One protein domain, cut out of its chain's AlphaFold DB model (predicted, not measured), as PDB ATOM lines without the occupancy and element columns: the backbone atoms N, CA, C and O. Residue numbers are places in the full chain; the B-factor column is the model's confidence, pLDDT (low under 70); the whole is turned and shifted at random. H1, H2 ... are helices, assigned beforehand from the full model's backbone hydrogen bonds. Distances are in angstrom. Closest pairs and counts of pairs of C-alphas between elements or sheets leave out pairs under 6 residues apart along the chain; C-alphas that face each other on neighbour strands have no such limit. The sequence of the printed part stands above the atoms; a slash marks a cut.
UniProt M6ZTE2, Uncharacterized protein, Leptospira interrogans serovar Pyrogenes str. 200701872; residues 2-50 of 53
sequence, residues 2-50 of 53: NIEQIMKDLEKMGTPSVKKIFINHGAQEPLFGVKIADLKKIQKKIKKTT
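This is residues 2 to 50 of the 53 residues of an uncharacterized protein of Leptospira interrogans serovar Pyrogenes str. 200701872 (UniProt M6ZTE2). Helices H3 and H1 run loosely side by side in opposite ways like two arms, and short H2 sits beyond one end of the pair, with the long link of residues 25 to 35 folding back from H2 to H3. The printed part has 49 residues with three named helices, H1, H2, H3, and no named strand: all helix. It is elongated, 35 by 20 by 15 A, and only just loose, close to compact, with a radius of gyration of the C-alphas of 11.7 A.

H3, residues 36 to 50, only just touches H1, residues 3 to 13, with 3 pairs of C-alphas within 8 A, and with its residues 38 to 42 alone. The closest C-alphas are those of Met 13 and Asp 38, 7.2 A. The two stand at a shallow tilt of 23 degrees, opposite ways. H2, residues 16 to 24, is apart from both. In H1, H2 and H3 every O i to N i+4 pair is within hydrogen-bond range.

H3 is 20.7 A long and ends at C-alpha 50 (0.326, -40.046, 34.012). H1, 15.2 A, begins at C-alpha 3 (-9.944, -40.923, 26.669). H2 is 12.1 A.

The C-alphas farthest apart, Asn 24 and Thr 49, are 34.8 A apart. The printed part has no cut. H1 to H2 is a tight link, H2 to H3 a long one. Residues 49 to 50 are under pLDDT 70.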
ATOM      1  N   ASN A   2      -6.626 -37.233  26.927       86.62
ATOM      2  CA  ASN A   2      -7.990 -37.624  27.337       86.62
ATOM      3  C   ASN A   2      -8.426 -38.922  26.617       86.62
ATOM      4  O   ASN A   2      -7.917 -39.215  25.534       86.62
ATOM      5  N   ILE A   3      -9.369 -39.672  27.195       88.31
ATOM      6  CA  ILE A   3      -9.944 -40.923  26.669       88.31
ATOM      7  C   ILE A   3     -10.475 -40.732  25.245       88.31
ATOM      8  O   ILE A   3     -10.156 -41.521  24.362       88.31
ATOM      9  N   GLU A   4     -11.214 -39.653  24.989       91.75
ATOM     10  CA  GLU A   4     -11.786 -39.367  23.666       91.75
ATOM     11  C   GLU A   4     -10.710 -39.206  22.586       91.75
ATOM     12  O   GLU A   4     -10.849 -39.695  21.464       91.75
ATOM     13  N   GLN A   5      -9.601 -38.554  22.939       90.38
ATOM     14  CA  GLN A   5      -8.460 -38.398  22.043       90.38
ATOM     15  C   GLN A   5      -7.777 -39.748  21.795       90.38
ATOM     16  O   GLN A   5      -7.414 -40.041  20.661       90.38
ATOM     17  N   ILE A   6      -7.648 -40.587  22.830       90.50
ATOM     18  CA  ILE A   6      -7.090 -41.940  22.705       90.50
ATOM     19  C   ILE A   6      -7.944 -42.787  21.757       90.50
ATOM     20  O   ILE A   6      -7.388 -43.427  20.871       90.50
ATOM     21  N   MET A   7      -9.274 -42.759  21.891       93.00
ATOM     22  CA  MET A   7     -10.174 -43.508  21.008       93.00
ATOM     23  C   MET A   7     -10.049 -43.059  19.546       93.00
ATOM     24  O   MET A   7      -9.908 -43.904  18.665       93.00
ATOM     25  N   LYS A   8      -9.995 -41.744  19.283       94.00
ATOM     26  CA  LYS A   8      -9.772 -41.201  17.929       94.00
ATOM     27  C   LYS A   8      -8.409 -41.588  17.352       94.00
ATOM     28  O   LYS A   8      -8.302 -41.885  16.165       94.00
ATOM     29  N   ASP A   9      -7.354 -41.567  18.165       92.56
ATOM     30  CA  ASP A   9      -6.018 -41.998  17.743       92.56
ATOM     31  C   ASP A   9      -5.992 -43.503  17.418       92.56
ATOM     32  O   ASP A   9      -5.417 -43.899  16.405       92.56
ATOM     33  N   LEU A  10      -6.645 -44.340  18.231       93.56
ATOM     34  CA  LEU A  10      -6.753 -45.782  17.988       93.56
ATOM     35  C   LEU A  10      -7.537 -46.093  16.710       93.56
ATOM     36  O   LEU A  10      -7.105 -46.944  15.935       93.56
ATOM     37  N   GLU A  11      -8.639 -45.387  16.462       94.19
ATOM     38  CA  GLU A  11      -9.416 -45.519  15.229       94.19
ATOM     39  C   GLU A  11      -8.572 -45.172  13.994       94.19
ATOM     40  O   GLU A  11      -8.509 -45.957  13.050       94.19
ATOM     41  N   LYS A  12      -7.834 -44.054  14.032       94.12
ATOM     42  CA  LYS A  12      -6.946 -43.623  12.936       94.12
ATOM     43  C   LYS A  12      -5.774 -44.569  12.679       94.12
ATOM     44  O   LYS A  12      -5.300 -44.656  11.549       94.12
ATOM     45  N   MET A  13      -5.264 -45.233  13.716       94.38
ATOM     46  CA  MET A  13      -4.183 -46.222  13.590       94.38
ATOM     47  C   MET A  13      -4.695 -47.611  13.189       94.38
ATOM     48  O   MET A  13      -3.898 -48.485  12.835       94.38
ATOM     49  N   GLY A  14      -6.007 -47.829  13.273       94.62
ATOM     50  CA  GLY A  14      -6.661 -49.042  12.825       94.62
ATOM     51  C   GLY A  14      -6.490 -49.244  11.324       94.62
ATOM     52  O   GLY A  14      -6.528 -48.299  10.540       94.62
ATOM     53  N   THR A  15      -6.296 -50.491  10.897       94.88
ATOM     54  CA  THR A  15      -6.256 -50.826   9.466       94.88
ATOM     55  C   THR A  15      -7.162 -52.015   9.167       94.88
ATOM     56  O   THR A  15      -7.220 -52.959   9.962       94.88
ATOM     57  N   PRO A  16      -7.831 -52.037   7.998       93.88
ATOM     58  CA  PRO A  16      -8.745 -53.118   7.640       93.88
ATOM     59  C   PRO A  16      -8.034 -54.473   7.550       93.88
ATOM     60  O   PRO A  16      -8.612 -55.490   7.923       93.88
ATOM     61  N   SER A  17      -6.770 -54.504   7.119       95.38
ATOM     62  CA  SER A  17      -5.981 -55.741   7.050       95.38
ATOM     63  C   SER A  17      -5.733 -56.341   8.432       95.38
ATOM     64  O   SER A  17      -5.921 -57.535   8.628       95.38
ATOM     65  N   VAL A  18      -5.361 -55.517   9.414       95.75
ATOM     66  CA  VAL A  18      -5.131 -55.983  10.788       95.75
ATOM     67  C   VAL A  18      -6.451 -56.340  11.469       95.75
ATOM     68  O   VAL A  18      -6.517 -57.351  12.163       95.75
ATOM     69  N   LYS A  19      -7.524 -55.579  11.211       95.25
ATOM     70  CA  LYS A  19      -8.877 -55.929  11.664       95.25
ATOM     71  C   LYS A  19      -9.279 -57.316  11.152       95.25
ATOM     72  O   LYS A  19      -9.665 -58.152  11.957       95.25
ATOM     73  N   LYS A  20      -9.109 -57.594   9.853       95.44
ATOM     74  CA  LYS A  20      -9.379 -58.918   9.259       95.44
ATOM     75  C   LYS A  20      -8.573 -60.031   9.920       95.44
ATOM     76  O   LYS A  20      -9.143 -61.065  10.234       95.44
ATOM     77  N   ILE A  21      -7.277 -59.816  10.163       95.94
ATOM     78  CA  ILE A  21      -6.433 -60.796  10.863       95.94
ATOM     79  C   ILE A  21      -7.031 -61.123  12.236       95.94
ATOM     80  O   ILE A  21      -7.229 -62.291  12.547       95.94
ATOM     81  N   PHE A  22      -7.383 -60.114  13.036       95.50
ATOM     82  CA  PHE A  22      -7.969 -60.349  14.355       95.50
ATOM     83  C   PHE A  22      -9.328 -61.052  14.298       95.50
ATOM     84  O   PHE A  22      -9.539 -61.982  15.071       95.50
ATOM     85  N   ILE A  23     -10.212 -60.670  13.373       95.75
ATOM     86  CA  ILE A  23     -11.493 -61.363  13.159       95.75
ATOM     87  C   ILE A  23     -11.261 -62.835  12.786       95.75
ATOM     88  O   ILE A  23     -11.888 -63.718  13.361       95.75
ATOM     89  N   ASN A  24     -10.312 -63.121  11.888       96.44
ATOM     90  CA  ASN A  24      -9.965 -64.492  11.500       96.44
ATOM     91  C   ASN A  24      -9.411 -65.315  12.676       96.44
ATOM     92  O   ASN A  24      -9.553 -66.534  12.693       96.44
ATOM     93  N   HIS A  25      -8.799 -64.657  13.664       95.75
ATOM     94  CA  HIS A  25      -8.356 -65.271  14.918       95.75
ATOM     95  C   HIS A  25      -9.453 -65.340  15.996       95.75
ATOM     96  O   HIS A  25      -9.165 -65.734  17.124       95.75
ATOM     97  N   GLY A  26     -10.698 -64.981  15.668       95.38
ATOM     98  CA  GLY A  26     -11.849 -65.086  16.565       95.38
ATOM     99  C   GLY A  26     -12.141 -63.836  17.397       95.38
ATOM    100  O   GLY A  26     -12.972 -63.896  18.299       95.38
ATOM    101  N   ALA A  27     -11.491 -62.701  17.123       94.38
ATOM    102  CA  ALA A  27     -11.887 -61.441  17.748       94.38
ATOM    103  C   ALA A  27     -13.305 -61.044  17.302       94.38
ATOM    104  O   ALA A  27     -13.673 -61.234  16.143       94.38
ATOM    105  N   GLN A  28     -14.084 -60.455  18.209       93.38
ATOM    106  CA  GLN A  28     -15.430 -59.950  17.926       93.38
ATOM    107  C   GLN A  28     -15.450 -58.421  17.958       93.38
ATOM    108  O   GLN A  28     -14.660 -57.790  18.662       93.38
ATOM    109  N   GLU A  29     -16.348 -57.821  17.177       89.88
ATOM    110  CA  GLU A  29     -16.560 -56.374  17.198       89.88
ATOM    111  C   GLU A  29     -17.082 -55.893  18.562       89.88
ATOM    112  O   GLU A  29     -17.814 -56.634  19.222       89.88
ATOM    113  N   PRO A  30     -16.737 -54.660  18.991       91.19
ATOM    114  CA  PRO A  30     -16.002 -53.616  18.261       91.19
ATOM    115  C   PRO A  30     -14.467 -53.683  18.415       91.19
ATOM    116  O   PRO A  30     -13.932 -53.689  19.520       91.19
ATOM    117  N   LEU A  31     -13.737 -53.633  17.288       93.62
ATOM    118  CA  LEU A  31     -12.281 -53.426  17.268       93.62
ATOM    119  C   LEU A  31     -11.818 -52.582  16.070       93.62
ATOM    120  O   LEU A  31     -12.328 -52.715  14.955       93.62
ATOM    121  N   PHE A  32     -10.791 -51.760  16.292       95.25
ATOM    122  CA  PHE A  32     -10.200 -50.900  15.256       95.25
ATOM    123  C   PHE A  32      -9.131 -51.605  14.403       95.25
ATOM    124  O   PHE A  32      -8.846 -51.178  13.289       95.25
ATOM    125  N   GLY A  33      -8.538 -52.701  14.890       95.69
ATOM    126  CA  GLY A  33      -7.469 -53.398  14.165       95.69
ATOM    127  C   GLY A  33      -6.141 -52.639  14.183       95.69
ATOM    128  O   GLY A  33      -5.577 -52.337  13.132       95.69
ATOM    129  N   VAL A  34      -5.639 -52.318  15.377       96.06
ATOM    130  CA  VAL A  34      -4.374 -51.587  15.571       96.06
ATOM    131  C   VAL A  34      -3.212 -52.565  15.748       96.06
ATOM    132  O   VAL A  34      -3.328 -53.567  16.454       96.06
ATOM    133  N   LYS A  35      -2.055 -52.270  15.142       94.44
ATOM    134  CA  LYS A  35      -0.835 -53.068  15.328       94.44
ATOM    135  C   LYS A  35      -0.257 -52.877  16.731       94.44
ATOM    136  O   LYS A  35      -0.223 -51.768  17.264       94.44
ATOM    137  N   ILE A  36       0.337 -53.935  17.284       92.25
ATOM    138  CA  ILE A  36       0.987 -53.891  18.606       92.25
ATOM    139  C   ILE A  36       2.110 -52.842  18.691       92.25
ATOM    140  O   ILE A  36       2.316 -52.227  19.738       92.25
ATOM    141  N   ALA A  37       2.824 -52.602  17.587       92.56
ATOM    142  CA  ALA A  37       3.873 -51.589  17.516       92.56
ATOM    143  C   ALA A  37       3.327 -50.168  17.744       92.56
ATOM    144  O   ALA A  37       3.938 -49.388  18.476       92.56
ATOM    145  N   ASP A  38       2.169 -49.846  17.170       92.88
ATOM    146  CA  ASP A  38       1.536 -48.534  17.312       92.88
ATOM    147  C   ASP A  38       0.857 -48.378  18.679       92.88
ATOM    148  O   ASP A  38       1.005 -47.333  19.319       92.88
ATOM    149  N   LEU A  39       0.272 -49.456  19.220       92.69
ATOM    150  CA  LEU A  39      -0.217 -49.483  20.606       92.69
ATOM    151  C   LEU A  39       0.891 -49.142  21.615       92.69
ATOM    152  O   LEU A  39       0.680 -48.344  22.530       92.69
ATOM    153  N   LYS A  40       2.108 -49.675  21.429       91.50
ATOM    154  CA  LYS A  40       3.264 -49.351  22.287       91.50
ATOM    155  C   LYS A  40       3.650 -47.868  22.223       91.50
ATOM    156  O   LYS A  40       4.085 -47.316  23.235       91.50
ATOM    157  N   LYS A  41       3.489 -47.199  21.073       90.75
ATOM    158  CA  LYS A  41       3.742 -45.749  20.950       90.75
ATOM    159  C   LYS A  41       2.740 -44.949  21.782       90.75
ATOM    160  O   LYS A  41       3.154 -44.057  22.521       90.75
ATOM    161  N   ILE A  42       1.451 -45.292  21.707       90.06
ATOM    162  CA  ILE A  42       0.401 -44.662  22.522       90.06
ATOM    163  C   ILE A  42       0.664 -44.906  24.012       90.06
ATOM    164  O   ILE A  42       0.668 -43.956  24.789       90.06
ATOM    165  N   GLN A  43       0.976 -46.143  24.411       89.88
ATOM    166  CA  GLN A  43       1.272 -46.476  25.809       89.88
ATOM    167  C   GLN A  43       2.407 -45.609  26.381       89.88
ATOM    168  O   GLN A  43       2.289 -45.103  27.496       89.88
ATOM    169  N   LYS A  44       3.490 -45.395  25.621       88.50
ATOM    170  CA  LYS A  44       4.596 -44.512  26.035       88.50
ATOM    171  C   LYS A  44       4.146 -43.057  26.205       88.50
ATOM    172  O   LYS A  44       4.540 -42.419  27.180       88.50
ATOM    173  N   LYS A  45       3.310 -42.544  25.289       86.12
ATOM    174  CA  LYS A  45       2.735 -41.190  25.384       86.12
ATOM    175  C   LYS A  45       1.855 -41.035  26.629       86.12
ATOM    176  O   LYS A  45       2.005 -40.052  27.345       86.12
ATOM    177  N   ILE A  46       0.995 -42.018  26.915       85.19
ATOM    178  CA  ILE A  46       0.110 -42.008  28.092       85.19
ATOM    179  C   ILE A  46       0.925 -42.076  29.384       85.19
ATOM    180  O   ILE A  46       0.747 -41.220  30.243       85.19
ATOM    181  N   LYS A  47       1.870 -43.024  29.501       78.62
ATOM    182  CA  LYS A  47       2.732 -43.144  30.690       78.62
ATOM    183  C   LYS A  47       3.440 -41.822  31.005       78.62
ATOM    184  O   LYS A  47       3.369 -41.359  32.135       78.62
ATOM    185  N   LYS A  48       4.047 -41.161  30.011       71.06
ATOM    186  CA  LYS A  48       4.698 -39.853  30.218       71.06
ATOM    187  C   LYS A  48       3.732 -38.778  30.746       71.06
ATOM    188  O   LYS A  48       4.168 -37.889  31.455       71.06
ATOM    189  N   THR A  49       2.442 -38.850  30.424       65.62
ATOM    190  CA  THR A  49       1.424 -37.935  30.964       65.62
ATOM    191  C   THR A  49       1.003 -38.301  32.392       65.62
ATOM    192  O   THR A  49       0.766 -37.397  33.180       65.62
ATOM    193  N   THR A  50       0.890 -39.591  32.725       61.25
ATOM    194  CA  THR A  50       0.326 -40.046  34.012       61.25
ATOM    195  C   THR A  50       1.326 -40.003  35.172       61.25
ATOM    196  O   THR A  50       0.906 -39.805  36.301       61.25
TER     197      THR A  50